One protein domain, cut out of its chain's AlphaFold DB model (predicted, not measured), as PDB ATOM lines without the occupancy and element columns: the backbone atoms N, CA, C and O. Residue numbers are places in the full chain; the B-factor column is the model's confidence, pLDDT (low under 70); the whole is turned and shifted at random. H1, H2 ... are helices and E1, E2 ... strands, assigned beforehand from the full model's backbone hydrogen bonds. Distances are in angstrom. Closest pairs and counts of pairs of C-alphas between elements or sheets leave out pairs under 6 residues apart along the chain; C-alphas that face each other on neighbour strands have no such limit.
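This is residues 2 to 101 of the 101 residues of an uncharacterized protein of Chitinimonas taiwanensis DSM 18899 (UniProt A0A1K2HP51). Residues 2 to 16 of the long helix H1 stick out as a free arm from a small two-layer body: a three-stranded sheet with H2 over one face, and the short H3 packed on H2. The long hairpin of E1 and E2 makes most of the sheet, with short E3 beside E1. The printed part has 100 residues, with three named helices and three named strands in the order H1, E1, E2, E3, H2, H3, a mixed class; the sheet, E2, E1, E3, is mixed. The whole is loose, with a radius of gyration of the C-alphas of 17.3 A, spanning 61 by 34 by 23 A.

Start at H1, residues 2 to 19, which touches no helix; a tight link leads to E1, residues 22 to 29. E1 and E2, residues 37 to 44, form an antiparallel hairpin; look for N 25 and O 41, 2.8 A apart, within hydrogen-bond range. E3, residues 53 to 55, is parallel to E1, with N 26 and O 54 2.9 A apart, also within range. H2, residues 73 to 87, is on the sheet at a height of 9.4 A; its closest C-alphas to E3 are those of Ile 82 and Tyr 54, 5.7 A apart. H3, residues 92 to 99, touches H2 at a steep tilt of 56 degrees, the closest C-alphas being Cys 83 and Cys 95, 5.9 A apart. Every O i to N i+4 pair is within range in H1 and H2; H3 has 2 of 4.

Find C-alpha 2 at (131.716, 125.341, 322.153); from there H1 runs 26.2 A. E1 measures 21.5 A, E2 22.9 A, E3 6.9 A and H2 20.4 A. H3, 10.3 A, ends at C-alpha 99, (139.460, 116.836, 275.079).

The C-alphas farthest apart, Lys 2 and Glu 64, are 60.7 A apart. The printed part has no cut; E3 to H2 is a long link. Look for pLDDT under 70 at residues 2, 29 to 37, 62, 65 and 100 to 101.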
ATOM      1  N   LYS A   2     131.484 126.647 322.827       69.81
ATOM      2  CA  LYS A   2     131.716 125.341 322.153       69.81
ATOM      3  C   LYS A   2     130.950 125.134 320.831       69.81
ATOM      4  O   LYS A   2     131.517 124.611 319.882       69.81
ATOM      5  N   LYS A   3     129.699 125.609 320.741       76.25
ATOM      6  CA  LYS A   3     128.857 125.469 319.534       76.25
ATOM      7  C   LYS A   3     129.433 126.195 318.310       76.25
ATOM      8  O   LYS A   3     129.387 125.661 317.214       76.25
ATOM      9  N   GLY A   4     130.021 127.381 318.504       76.81
ATOM     10  CA  GLY A   4     130.651 128.141 317.417       76.81
ATOM     11  C   GLY A   4     131.887 127.438 316.853       76.81
ATOM     12  O   GLY A   4     132.035 127.336 315.641       76.81
ATOM     13  N   LEU A   5     132.720 126.866 317.730       86.19
ATOM     14  CA  LEU A   5     133.895 126.091 317.325       86.19
ATOM     15  C   LEU A   5     133.508 124.804 316.576       86.19
ATOM     16  O   LEU A   5     134.146 124.448 315.590       86.19
ATOM     17  N   GLN A   6     132.436 124.132 317.010       87.44
ATOM     18  CA  GLN A   6     131.914 122.940 316.333       87.44
ATOM     19  C   GLN A   6     131.384 123.255 314.929       87.44
ATOM     20  O   GLN A   6     131.722 122.550 313.983       87.44
ATOM     21  N   ILE A   7     130.597 124.325 314.777       92.56
ATOM     22  CA  ILE A   7     130.066 124.739 313.467       92.56
ATOM     23  C   ILE A   7     131.211 125.095 312.515       92.56
ATOM     24  O   ILE A   7     131.220 124.641 311.374       92.56
ATOM     25  N   PHE A   8     132.205 125.845 312.994       93.94
ATOM     26  CA  PHE A   8     133.376 126.193 312.191       93.94
ATOM     27  C   PHE A   8     134.144 124.952 311.716       93.94
ATOM     28  O   PHE A   8     134.483 124.851 310.538       93.94
ATOM     29  N   GLY A   9     134.362 123.978 312.606       94.44
ATOM     30  CA  GLY A   9     135.024 122.722 312.251       94.44
ATOM     31  C   GLY A   9     134.276 121.937 311.170       94.44
ATOM     32  O   GLY A   9     134.900 121.429 310.241       94.44
ATOM     33  N   ILE A  10     132.941 121.886 311.245       95.62
ATOM     34  CA  ILE A  10     132.108 121.221 310.231       95.62
ATOM     35  C   ILE A  10     132.212 121.940 308.885       95.62
ATOM     36  O   ILE A  10     132.424 121.286 307.867       95.62
ATOM     37  N   ILE A  11     132.102 123.273 308.874       96.12
ATOM     38  CA  ILE A  11     132.213 124.069 307.643       96.12
ATOM     39  C   ILE A  11     133.568 123.826 306.977       96.12
ATOM     40  O   ILE A  11     133.622 123.544 305.782       96.12
ATOM     41  N   LEU A  12     134.655 123.870 307.751       95.94
ATOM     42  CA  LEU A  12     135.996 123.615 307.236       95.94
ATOM     43  C   LEU A  12     136.110 122.214 306.622       95.94
ATOM     44  O   LEU A  12     136.647 122.067 305.528       95.94
ATOM     45  N   LEU A  13     135.570 121.196 307.293       96.38
ATOM     46  CA  LEU A  13     135.608 119.815 306.811       96.38
ATOM     47  C   LEU A  13     134.826 119.649 305.503       96.38
ATOM     48  O   LEU A  13     135.319 119.005 304.576       96.38
ATOM     49  N   VAL A  14     133.651 120.274 305.393       96.19
ATOM     50  CA  VAL A  14     132.860 120.283 304.154       96.19
ATOM     51  C   VAL A  14     133.617 120.994 303.032       96.19
ATOM     52  O   VAL A  14     133.715 120.445 301.936       96.19
ATOM     53  N   CYS A  15     134.219 122.156 303.295       95.56
ATOM     54  CA  CYS A  15     135.041 122.861 302.309       95.56
ATOM     55  C   CYS A  15     136.214 121.994 301.824       95.56
ATOM     56  O   CYS A  15     136.430 121.875 300.618       95.56
ATOM     57  N   CYS A  16     136.928 121.328 302.736       94.19
ATOM     58  CA  CYS A  16     138.005 120.402 302.381       94.19
ATOM     59  C   CYS A  16     137.504 119.227 301.529       94.19
ATOM     60  O   CYS A  16     138.160 118.854 300.560       94.19
ATOM     61  N   ALA A  17     136.338 118.663 301.855       95.06
ATOM     62  CA  ALA A  17     135.745 117.578 301.079       95.06
ATOM     63  C   ALA A  17     135.362 118.029 299.661       95.06
ATOM     64  O   ALA A  17     135.618 117.306 298.701       95.06
ATOM     65  N   VAL A  18     134.813 119.239 299.510       95.06
ATOM     66  CA  VAL A  18     134.480 119.822 298.199       95.06
ATOM     67  C   VAL A  18     135.735 120.039 297.351       95.06
ATOM     68  O   VAL A  18     135.721 119.741 296.157       95.06
ATOM     69  N   LEU A  19     136.848 120.477 297.950       94.75
ATOM     70  CA  LEU A  19     138.113 120.679 297.228       94.75
ATOM     71  C   LEU A  19     138.657 119.398 296.580       94.75
ATOM     72  O   LEU A  19     139.327 119.479 295.550       94.75
ATOM     73  N   LEU A  20     138.321 118.211 297.102       96.56
ATOM     74  CA  LEU A  20     138.706 116.938 296.476       96.56
ATOM     75  C   LEU A  20     138.100 116.758 295.081       96.56
ATOM     76  O   LEU A  20     138.663 116.019 294.270       96.56
ATOM     77  N   PHE A  21     136.997 117.450 294.785       97.19
ATOM     78  CA  PHE A  21     136.294 117.408 293.505       97.19
ATOM     79  C   PHE A  21     136.677 118.548 292.558       97.19
ATOM     80  O   PHE A  21     136.149 118.601 291.453       97.19
ATOM     81  N   VAL A  22     137.598 119.439 292.935       96.94
ATOM     82  CA  VAL A  22     138.054 120.523 292.056       96.94
ATOM     83  C   VAL A  22     139.438 120.193 291.506       96.94
ATOM     84  O   VAL A  22     140.349 119.812 292.247       96.94
ATOM     85  N   GLY A  23     139.585 120.285 290.189       95.94
ATOM     86  CA  GLY A  23     140.851 120.146 289.478       95.94
ATOM     87  C   GLY A  23     141.129 121.362 288.602       95.94
ATOM     88  O   GLY A  23     140.225 122.128 288.286       95.94
ATOM     89  N   TRP A  24     142.384 121.526 288.204       94.88
ATOM     90  CA  TRP A  24     142.841 122.528 287.249       94.88
ATOM     91  C   TRP A  24     143.597 121.819 286.134       94.88
ATOM     92  O   TRP A  24     144.518 121.042 286.405       94.88
ATOM     93  N   GLN A  25     143.203 122.079 284.893       91.50
ATOM     94  CA  GLN A  25     143.892 121.608 283.700       91.50
ATOM     95  C   GLN A  25     144.784 122.724 283.163       91.50
ATOM     96  O   GLN A  25     144.302 123.829 282.925       91.50
ATOM     97  N   GLY A  26     146.069 122.433 282.963       87.12
ATOM     98  CA  GLY A  26     146.951 123.328 282.222       87.12
ATOM     99  C   GLY A  26     146.562 123.319 280.746       87.12
ATOM    100  O   GLY A  26     146.453 122.234 280.167       87.12
ATOM    101  N   ARG A  27     146.355 124.503 280.168       80.31
ATOM    102  CA  ARG A  27     146.112 124.711 278.739       80.31
ATOM    103  C   ARG A  27     147.228 125.565 278.151       80.31
ATOM    104  O   ARG A  27     147.710 126.486 278.814       80.31
ATOM    105  N   TRP A  28     147.667 125.241 276.943       76.06
ATOM    106  CA  TRP A  28     148.584 126.112 276.214       76.06
ATOM    107  C   TRP A  28     147.784 127.148 275.439       76.06
ATOM    108  O   TRP A  28     146.933 126.797 274.622       76.06
ATOM    109  N   ASP A  29     148.056 128.422 275.697       69.25
ATOM    110  CA  ASP A  29     147.488 129.495 274.893       69.25
ATOM    111  C   ASP A  29     148.422 129.738 273.702       69.25
ATOM    112  O   ASP A  29     149.625 129.966 273.879       69.25
ATOM    113  N   ALA A  30     147.872 129.692 272.489       58.53
ATOM    114  CA  ALA A  30     148.549 130.189 271.299       58.53
ATOM    115  C   ALA A  30     148.608 131.724 271.398       58.53
ATOM    116  O   ALA A  30     147.681 132.431 271.008       58.53
ATOM    117  N   GLY A  31     149.650 132.243 272.049       54.34
ATOM    118  CA  GLY A  31     149.970 133.668 272.042       54.34
ATOM    119  C   GLY A  31     150.656 134.069 270.735       54.34
ATOM    120  O   GLY A  31     151.253 133.231 270.065       54.34
ATOM    121  N   GLU A  32     150.610 135.356 270.382       53.12
ATOM    122  CA  GLU A  32     151.360 135.885 269.235       53.12
ATOM    123  C   GLU A  32     152.865 135.586 269.385       53.12
ATOM    124  O   GLU A  32     153.477 135.948 270.393       53.12
ATOM    125  N   GLU A  33     153.390 134.871 268.381       53.59
ATOM    126  CA  GLU A  33     154.756 134.470 267.975       53.59
ATOM    127  C   GLU A  33     155.852 134.177 269.027       53.59
ATOM    128  O   GLU A  33     156.694 133.315 268.774       53.59
ATOM    129  N   HIS A  34     155.862 134.770 270.223       52.09
ATOM    130  CA  HIS A  34     156.917 134.563 271.227       52.09
ATOM    131  C   HIS A  34     156.461 134.507 272.698       52.09
ATOM    132  O   HIS A  34     157.295 134.231 273.562       52.09
ATOM    133  N   ASN A  35     155.170 134.676 273.010       51.72
ATOM    134  CA  ASN A  35     154.658 134.567 274.386       51.72
ATOM    135  C   ASN A  35     153.785 133.319 274.578       51.72
ATOM    136  O   ASN A  35     152.560 133.387 274.592       51.72
ATOM    137  N   ARG A  36     154.427 132.160 274.776       61.69
ATOM    138  CA  ARG A  36     153.729 130.955 275.249       61.69
ATOM    139  C   ARG A  36     153.393 131.115 276.729       61.69
ATOM    140  O   ARG A  36     154.276 130.980 277.578       61.69
ATOM    141  N   SER A  37     152.128 131.379 277.040       66.75
ATOM    142  CA  SER A  37     151.603 131.295 278.402       66.75
ATOM    143  C   SER A  37     150.877 129.971 278.610       66.75
ATOM    144  O   SER A  37     150.227 129.440 277.714       66.75
ATOM    145  N   GLN A  38     151.007 129.424 279.816       73.50
ATOM    146  CA  GLN A  38     150.159 128.332 280.272       73.50
ATOM    147  C   GLN A  38     149.033 128.923 281.117       73.50
ATOM    148  O   GLN A  38     149.287 129.455 282.205       73.50
ATOM    149  N   SER A  39     147.804 128.821 280.627       84.69
ATOM    150  CA  SER A  39     146.613 129.106 281.418       84.69
ATOM    151  C   SER A  39     146.181 127.865 282.203       84.69
ATOM    152  O   SER A  39     146.601 126.736 281.937       84.69
ATOM    153  N   TRP A  40     145.370 128.082 283.239       88.06
ATOM    154  CA  TRP A  40     144.819 127.015 284.070       88.06
ATOM    155  C   TRP A  40     143.301 127.112 284.087       88.06
ATOM    156  O   TRP A  40     142.738 128.069 284.617       88.06
ATOM    157  N   GLU A  41     142.641 126.093 283.550       90.00
ATOM    158  CA  GLU A  41     141.186 126.008 283.502       90.00
ATOM    159  C   GLU A  41     140.667 125.112 284.643       90.00
ATOM    160  O   GLU A  41     141.081 123.949 284.742       90.00
ATOM    161  N   PRO A  42     139.779 125.605 285.525       94.12
ATOM    162  CA  PRO A  42     139.187 124.777 286.566       94.12
ATOM    163  C   PRO A  42     138.151 123.801 285.989       94.12
ATOM    164  O   PRO A  42     137.400 124.128 285.073       94.12
ATOM    165  N   PHE A  43     138.045 122.613 286.581       94.88
ATOM    166  CA  PHE A  43     137.014 121.631 286.253       94.88
ATOM    167  C   PHE A  43     136.555 120.841 287.485       94.88
ATOM    168  O   PHE A  43     137.271 120.719 288.483       94.88
ATOM    169  N   LEU A  44     135.350 120.271 287.400       96.62
ATOM    170  CA  LEU A  44     134.818 119.354 288.409       96.62
ATOM    171  C   LEU A  44     135.234 117.919 288.089       96.62
ATOM    172  O   LEU A  44     134.917 117.395 287.019       96.62
ATOM    173  N   LYS A  45     135.917 117.272 289.032       97.50
ATOM    174  CA  LYS A  45     136.318 115.874 288.909       97.50
ATOM    175  C   LYS A  45     135.117 114.944 289.049       97.50
ATOM    176  O   LYS A  45     134.211 115.191 289.842       97.50
ATOM    177  N   LYS A  46     135.155 113.819 288.338       96.44
ATOM    178  CA  LYS A  46     134.193 112.717 288.477       96.44
ATOM    179  C   LYS A  46     134.470 111.826 289.685       96.44
ATOM    180  O   LYS A  46     133.545 111.205 290.197       96.44
ATOM    181  N   SER A  47     135.712 111.797 290.163       93.44
ATOM    182  CA  SER A  47     136.134 111.054 291.352       93.44
ATOM    183  C   SER A  47     136.968 111.943 292.281       93.44
ATOM    184  O   SER A  47     137.811 112.699 291.783       93.44
ATOM    185  N   PRO A  48     136.784 111.857 293.613       94.94
ATOM    186  CA  PRO A  48     137.559 112.655 294.556       94.94
ATOM    187  C   PRO A  48     139.035 112.251 294.522       94.94
ATOM    188  O   PRO A  48     139.367 111.065 294.508       94.94
ATOM    189  N   SER A  49     139.935 113.234 294.534       95.69
ATOM    190  CA  SER A  49     141.377 112.986 294.605       95.69
ATOM    191  C   SER A  49     142.122 114.162 295.235       95.69
ATOM    192  O   SER A  49     141.680 115.308 295.148       95.69
ATOM    193  N   LEU A  50     143.297 113.891 295.813       95.50
ATOM    194  CA  LEU A  50     144.207 114.934 296.309       95.50
ATOM    195  C   LEU A  50     144.962 115.654 295.177       95.50
ATOM    196  O   LEU A  50     145.520 116.729 295.384       95.50
ATOM    197  N   GLN A  51     144.982 115.087 293.968       95.44
ATOM    198  CA  GLN A  51     145.645 115.689 292.816       95.44
ATOM    199  C   GLN A  51     144.831 116.876 292.305       95.44
ATOM    200  O   GLN A  51     143.713 116.710 291.818       95.44
ATOM    201  N   MET A  52     145.390 118.081 292.412       94.31
ATOM    202  CA  MET A  52     144.722 119.315 291.986       94.31
ATOM    203  C   MET A  52     145.059 119.699 290.546       94.31
ATOM    204  O   MET A  52     144.210 120.253 289.862       94.31
ATOM    205  N   ARG A  53     146.276 119.410 290.079       94.56
ATOM    206  CA  ARG A  53     146.762 119.831 288.760       94.56
ATOM    207  C   ARG A  53     146.850 118.653 287.803       94.56
ATOM    208  O   ARG A  53     147.358 117.590 288.165       94.56
ATOM    209  N   TYR A  54     146.386 118.883 286.585       93.56
ATOM    210  CA  TYR A  54     146.379 117.919 285.499       93.56
ATOM    211  C   TYR A  54     146.941 118.583 284.247       93.56
ATOM    212  O   TYR A  54     146.675 119.755 283.987       93.56
ATOM    213  N   TYR A  55     147.710 117.828 283.472       88.00
ATOM    214  CA  TYR A  55     148.258 118.289 282.203       88.00
ATOM    215  C   TYR A  55     147.699 117.416 281.092       88.00
ATOM    216  O   TYR A  55     147.694 116.191 281.221       88.00
ATOM    217  N   ASN A  56     147.238 118.042 280.013       88.25
ATOM    218  CA  ASN A  56     146.898 117.328 278.795       88.25
ATOM    219  C   ASN A  56     148.149 117.265 277.897       88.25
ATOM    220  O   ASN A  56     148.488 118.272 277.289       88.25
ATOM    221  N   PRO A  57     148.856 116.127 277.794       87.44
ATOM    222  CA  PRO A  57     150.035 116.004 276.931       87.44
ATOM    223  C   PRO A  57     149.727 116.050 275.426       87.44
ATOM    224  O   PRO A  57     150.674 116.116 274.638       87.44
ATOM    225  N   LEU A  58     148.448 115.975 275.033       86.50
ATOM    226  CA  LEU A  58     148.014 116.213 273.653       86.50
ATOM    227  C   LEU A  58     147.848 117.704 273.354       86.50
ATOM    228  O   LEU A  58     147.965 118.101 272.204       86.50
ATOM    229  N   ASP A  59     147.615 118.521 274.381       81.88
ATOM    230  CA  ASP A  59     147.591 119.967 274.232       81.88
ATOM    231  C   ASP A  59     149.032 120.485 274.195       81.88
ATOM    232  O   ASP A  59     149.819 120.285 275.130       81.88
ATOM    233  N   CYS A  60     149.398 121.119 273.091       73.94
ATOM    234  CA  CYS A  60     150.725 121.681 272.886       73.94
ATOM    235  C   CYS A  60     150.705 123.036 272.167       73.94
ATOM    236  O   CYS A  60     151.763 123.481 271.709       73.94
ATOM    237  N   GLY A  61     149.537 123.686 272.088       71.31
ATOM    238  CA  GLY A  61     149.346 124.921 271.326       71.31
ATOM    239  C   GLY A  61     149.533 124.676 269.828       71.31
ATOM    240  O   GLY A  61     148.687 124.053 269.201       71.31
ATOM    241  N   ASP A  62     150.671 125.109 269.285       64.31
ATOM    242  CA  ASP A  62     150.970 125.109 267.842       64.31
ATOM    243  C   ASP A  62     151.860 123.939 267.377       64.31
ATOM    244  O   ASP A  62     152.523 124.023 266.341       64.31
ATOM    245  N   CYS A  63     151.970 122.861 268.160       70.19
ATOM    246  CA  CYS A  63     152.748 121.695 267.735       70.19
ATOM    247  C   CYS A  63     151.928 120.768 266.826       70.19
ATOM    248  O   CYS A  63     150.700 120.799 266.843       70.19
ATOM    249  N   GLU A  64     152.612 119.927 266.041       70.06
ATOM    250  CA  GLU A  64     151.939 118.865 265.288       70.06
ATOM    251  C   GLU A  64     151.038 118.048 266.217       70.06
ATOM    252  O   GLU A  64     151.460 117.646 267.309       70.06
ATOM    253  N   GLU A  65     149.805 117.811 265.767       67.56
ATOM    254  CA  GLU A  65     148.786 117.102 266.529       67.56
ATOM    255  C   GLU A  65     149.346 115.768 267.034       67.56
ATOM    256  O   GLU A  65     149.674 114.850 266.272       67.56
ATOM    257  N   LYS A  66     149.493 115.655 268.356       77.88
ATOM    258  CA  LYS A  66     149.905 114.398 268.971       77.88
ATOM    259  C   LYS A  66     148.690 113.504 269.088       77.88
ATOM    260  O   LYS A  66     147.617 113.933 269.491       77.88
ATOM    261  N   THR A  67     148.892 112.220 268.830       86.44
ATOM    262  CA  THR A  67     147.891 111.203 269.133       86.44
ATOM    263  C   THR A  67     148.308 110.461 270.393       86.44
ATOM    264  O   THR A  67     149.483 110.419 270.755       86.44
ATOM    265  N   VAL A  68     147.358 109.805 271.059       87.00
ATOM    266  CA  VAL A  68     147.660 108.960 272.228       87.00
ATOM    267  C   VAL A  68     148.762 107.935 271.915       87.00
ATOM    268  O   VAL A  68     149.597 107.651 272.768       87.00
ATOM    269  N   ALA A  69     148.796 107.417 270.682       88.44
ATOM    270  CA  ALA A  69     149.758 106.409 270.247       88.44
ATOM    271  C   ALA A  69     151.200 106.936 270.133       88.44
ATOM    272  O   ALA A  69     152.133 106.143 270.229       88.44
ATOM    273  N   THR A  70     151.395 108.246 269.943       90.00
ATOM    274  CA  THR A  70     152.734 108.856 269.837       90.00
ATOM    275  C   THR A  70     153.288 109.321 271.185       90.00
ATOM    276  O   THR A  70     154.448 109.722 271.273       90.00
ATOM    277  N   LEU A  71     152.485 109.261 272.250       89.25
ATOM    278  CA  LEU A  71     152.928 109.574 273.603       89.25
ATOM    279  C   LEU A  71     153.787 108.444 274.179       89.25
ATOM    280  O   LEU A  71     153.453 107.267 274.050       89.25
ATOM    281  N   ASP A  72     154.848 108.807 274.898       92.69
ATOM    282  CA  ASP A  72     155.581 107.867 275.744       92.69
ATOM    283  C   ASP A  72     154.706 107.381 276.924       92.69
ATOM    284  O   ASP A  72     153.713 108.032 277.274       92.69
ATOM    285  N   PRO A  73     155.053 106.257 277.579       94.31
ATOM    286  CA  PRO A  73     154.220 105.675 278.635       94.31
ATOM    287  C   PRO A  73     153.931 106.613 279.816       94.31
ATOM    288  O   PRO A  73     152.859 106.531 280.419       94.31
ATOM    289  N   VAL A  74     154.855 107.523 280.150       93.56
ATOM    290  CA  VAL A  74     154.651 108.487 281.243       93.56
ATOM    291  C   VAL A  74     153.577 109.492 280.844       93.56
ATOM    292  O   VAL A  74     152.650 109.745 281.616       93.56
ATOM    293  N   ARG A  75     153.649 110.013 279.616       91.38
ATOM    294  CA  ARG A  75     152.628 110.921 279.084       91.38
ATOM    295  C   ARG A  75     151.283 110.231 278.872       91.38
ATOM    296  O   ARG A  75     150.259 110.821 279.198       91.38
ATOM    297  N   GLN A  76     151.248 108.980 278.413       93.69
ATOM    298  CA  GLN A  76     149.989 108.224 278.317       93.69
ATOM    299  C   GLN A  76     149.313 108.075 279.684       93.69
ATOM    300  O   GLN A  76     148.099 108.248 279.797       93.69
ATOM    301  N   LYS A  77     150.096 107.821 280.740       94.25
ATOM    302  CA  LYS A  77     149.574 107.775 282.109       94.25
ATOM    303  C   LYS A  77     149.000 109.128 282.541       94.25
ATOM    304  O   LYS A  77     147.875 109.166 283.029       94.25
ATOM    305  N   GLN A  78     149.728 110.225 282.324       92.62
ATOM    306  CA  GLN A  78     149.248 111.581 282.636       92.62
ATOM    307  C   GLN A  78     147.954 111.921 281.886       92.62
ATOM    308  O   GLN A  78     147.025 112.488 282.462       92.62
ATOM    309  N   PHE A  79     147.866 111.519 280.618       93.50
ATOM    310  CA  PHE A  79     146.652 111.658 279.825       93.50
ATOM    311  C   PHE A  79     145.488 110.855 280.427       93.50
ATOM    312  O   PHE A  79     144.384 111.371 280.588       93.50
ATOM    313  N   GLY A  80     145.737 109.617 280.856       94.56
ATOM    314  CA  GLY A  80     144.741 108.803 281.555       94.56
ATOM    315  C   GLY A  80     144.248 109.421 282.865       94.56
ATOM    316  O   GLY A  80     143.052 109.371 283.150       94.56
ATOM    317  N   GLU A  81     145.132 110.055 283.638       94.25
ATOM    318  CA  GLU A  81     144.768 110.735 284.887       94.25
ATOM    319  C   GLU A  81     143.768 111.871 284.641       94.25
ATOM    320  O   GLU A  81     142.754 111.958 285.339       94.25
ATOM    321  N   ILE A  82     144.001 112.713 283.627       93.88
ATOM    322  CA  ILE A  82     143.072 113.801 283.299       93.88
ATOM    323  C   ILE A  82     141.768 113.285 282.682       93.88
ATOM    324  O   ILE A  82     140.696 113.801 283.002       93.88
ATOM    325  N   CYS A  83     141.826 112.221 281.879       94.69
ATOM    326  CA  CYS A  83     140.651 111.559 281.314       94.69
ATOM    327  C   CYS A  83     139.727 110.979 282.389       94.69
ATOM    328  O   CYS A  83     138.514 111.236 282.389       94.69
ATOM    329  N   GLY A  84     140.304 110.252 283.345       95.50
ATOM    330  CA  GLY A  84     139.577 109.712 284.485       95.50
ATOM    331  C   GLY A  84     139.026 110.825 285.373       95.50
ATOM    332  O   GLY A  84     137.842 110.816 285.709       95.50
ATOM    333  N   ALA A  85     139.846 111.830 285.691       95.81
ATOM    334  CA  ALA A  85     139.432 112.917 286.566       95.81
ATOM    335  C   ALA A  85     138.339 113.797 285.941       95.81
ATOM    336  O   ALA A  85     137.302 113.988 286.571       95.81
ATOM    337  N   ARG A  86     138.528 114.331 284.728       94.25
ATOM    338  CA  ARG A  86     137.607 115.308 284.108       94.25
ATOM    339  C   ARG A  86     136.359 114.646 283.520       94.25
ATOM    340  O   ARG A  86     135.259 115.186 283.648       94.25
ATOM    341  N   TYR A  87     136.501 113.458 282.926       94.31
ATOM    342  CA  TYR A  87     135.421 112.816 282.166       94.31
ATOM    343  C   TYR A  87     134.960 111.466 282.718       94.31
ATOM    344  O   TYR A  87     133.883 111.015 282.330       94.31
ATOM    345  N   GLY A  88     135.710 110.836 283.629       95.06
ATOM    346  CA  GLY A  88     135.391 109.490 284.120       95.06
ATOM    347  C   GLY A  88     135.614 108.403 283.066       95.06
ATOM    348  O   GLY A  88     134.960 107.365 283.114       95.06
ATOM    349  N   ILE A  89     136.491 108.654 282.088       95.31
ATOM    350  CA  ILE A  89     136.760 107.754 280.961       95.31
ATOM    351  C   ILE A  89     138.145 107.131 281.142       95.31
ATOM    352  O   ILE A  89     139.125 107.847 281.323       95.31
ATOM    353  N   THR A  90     138.229 105.803 281.059       93.31
ATOM    354  CA  THR A  90     139.497 105.053 281.124       93.31
ATOM    355  C   THR A  90     140.052 104.694 279.745       93.31
ATOM    356  O   THR A  90     141.246 104.448 279.611       93.31
ATOM    357  N   ASP A  91     139.202 104.670 278.715       94.69
ATOM    358  CA  ASP A  91     139.623 104.495 277.325       94.69
ATOM    359  C   ASP A  91     140.242 105.799 276.802       94.69
ATOM    360  O   ASP A  91     139.556 106.802 276.582       94.69
ATOM    361  N   LEU A  92     141.560 105.783 276.603       92.69
ATOM    362  CA  LEU A  92     142.314 106.961 276.177       92.69
ATOM    363  C   LEU A  92     141.900 107.440 274.780       92.69
ATOM    364  O   LEU A  92     141.840 108.644 274.536       92.69
ATOM    365  N   ARG A  93     141.565 106.529 273.861       90.38
ATOM    366  CA  ARG A  93     141.160 106.906 272.502       90.38
ATOM    367  C   ARG A  93     139.790 107.578 272.515       90.38
ATOM    368  O   ARG A  93     139.606 108.596 271.854       90.38
ATOM    369  N   ALA A  94     138.853 107.053 273.300       91.62
ATOM    370  CA  ALA A  94     137.542 107.672 273.481       91.62
ATOM    371  C   ALA A  94     137.642 109.038 274.181       91.62
ATOM    372  O   ALA A  94     136.901 109.964 273.850       91.62
ATOM    373  N   CYS A  95     138.565 109.177 275.135       92.94
ATOM    374  CA  CYS A  95     138.812 110.439 275.820       92.94
ATOM    375  C   CYS A  95     139.436 111.509 274.909       92.94
ATOM    376  O   CYS A  95     139.051 112.674 275.003       92.94
ATOM    377  N   ALA A  96     140.344 111.137 274.000       89.62
ATOM    378  CA  ALA A  96     140.935 112.077 273.041       89.62
ATOM    379  C   ALA A  96     139.865 112.822 272.222       89.62
ATOM    380  O   ALA A  96     139.938 114.035 272.085       89.62
ATOM    381  N   LEU A  97     138.783 112.137 271.837       86.69
ATOM    382  CA  LEU A  97     137.636 112.739 271.137       86.69
ATOM    383  C   LEU A  97     136.816 113.741 271.985       86.69
ATOM    384  O   LEU A  97     135.901 114.384 271.468       86.69
ATOM    385  N   ARG A  98     137.063 113.821 273.300       83.06
ATOM    386  CA  ARG A  98     136.359 114.696 274.261       83.06
ATOM    387  C   ARG A  98     137.195 115.890 274.719       83.06
ATOM    388  O   ARG A  98     136.602 116.865 275.166       83.06
ATOM    389  N   LEU A  99     138.524 115.776 274.685       74.75
ATOM    390  CA  LEU A  99     139.460 116.836 275.079       74.75
ATOM    391  C   LEU A  99     139.763 117.816 273.939       74.75
ATOM    392  O   LEU A  99     140.173 118.935 274.218       74.75
ATOM    393  N   ASP A 100     139.541 117.396 272.694       58.59
ATOM    394  CA  ASP A 100     139.784 118.164 271.465       58.59
ATOM    395  C   ASP A 100     138.610 119.091 271.062       58.59
ATOM    396  O   ASP A 100     138.487 119.525 269.921       58.59
ATOM    397  N   ARG A 101     137.677 119.361 271.983       50.78
ATOM    398  CA  ARG A 101     136.481 120.181 271.738       50.78
ATOM    399  C   ARG A 101     136.301 121.214 272.837       50.78
ATOM    400  O   ARG A 101     135.912 122.352 272.500       50.78
TER     401      ARG A 101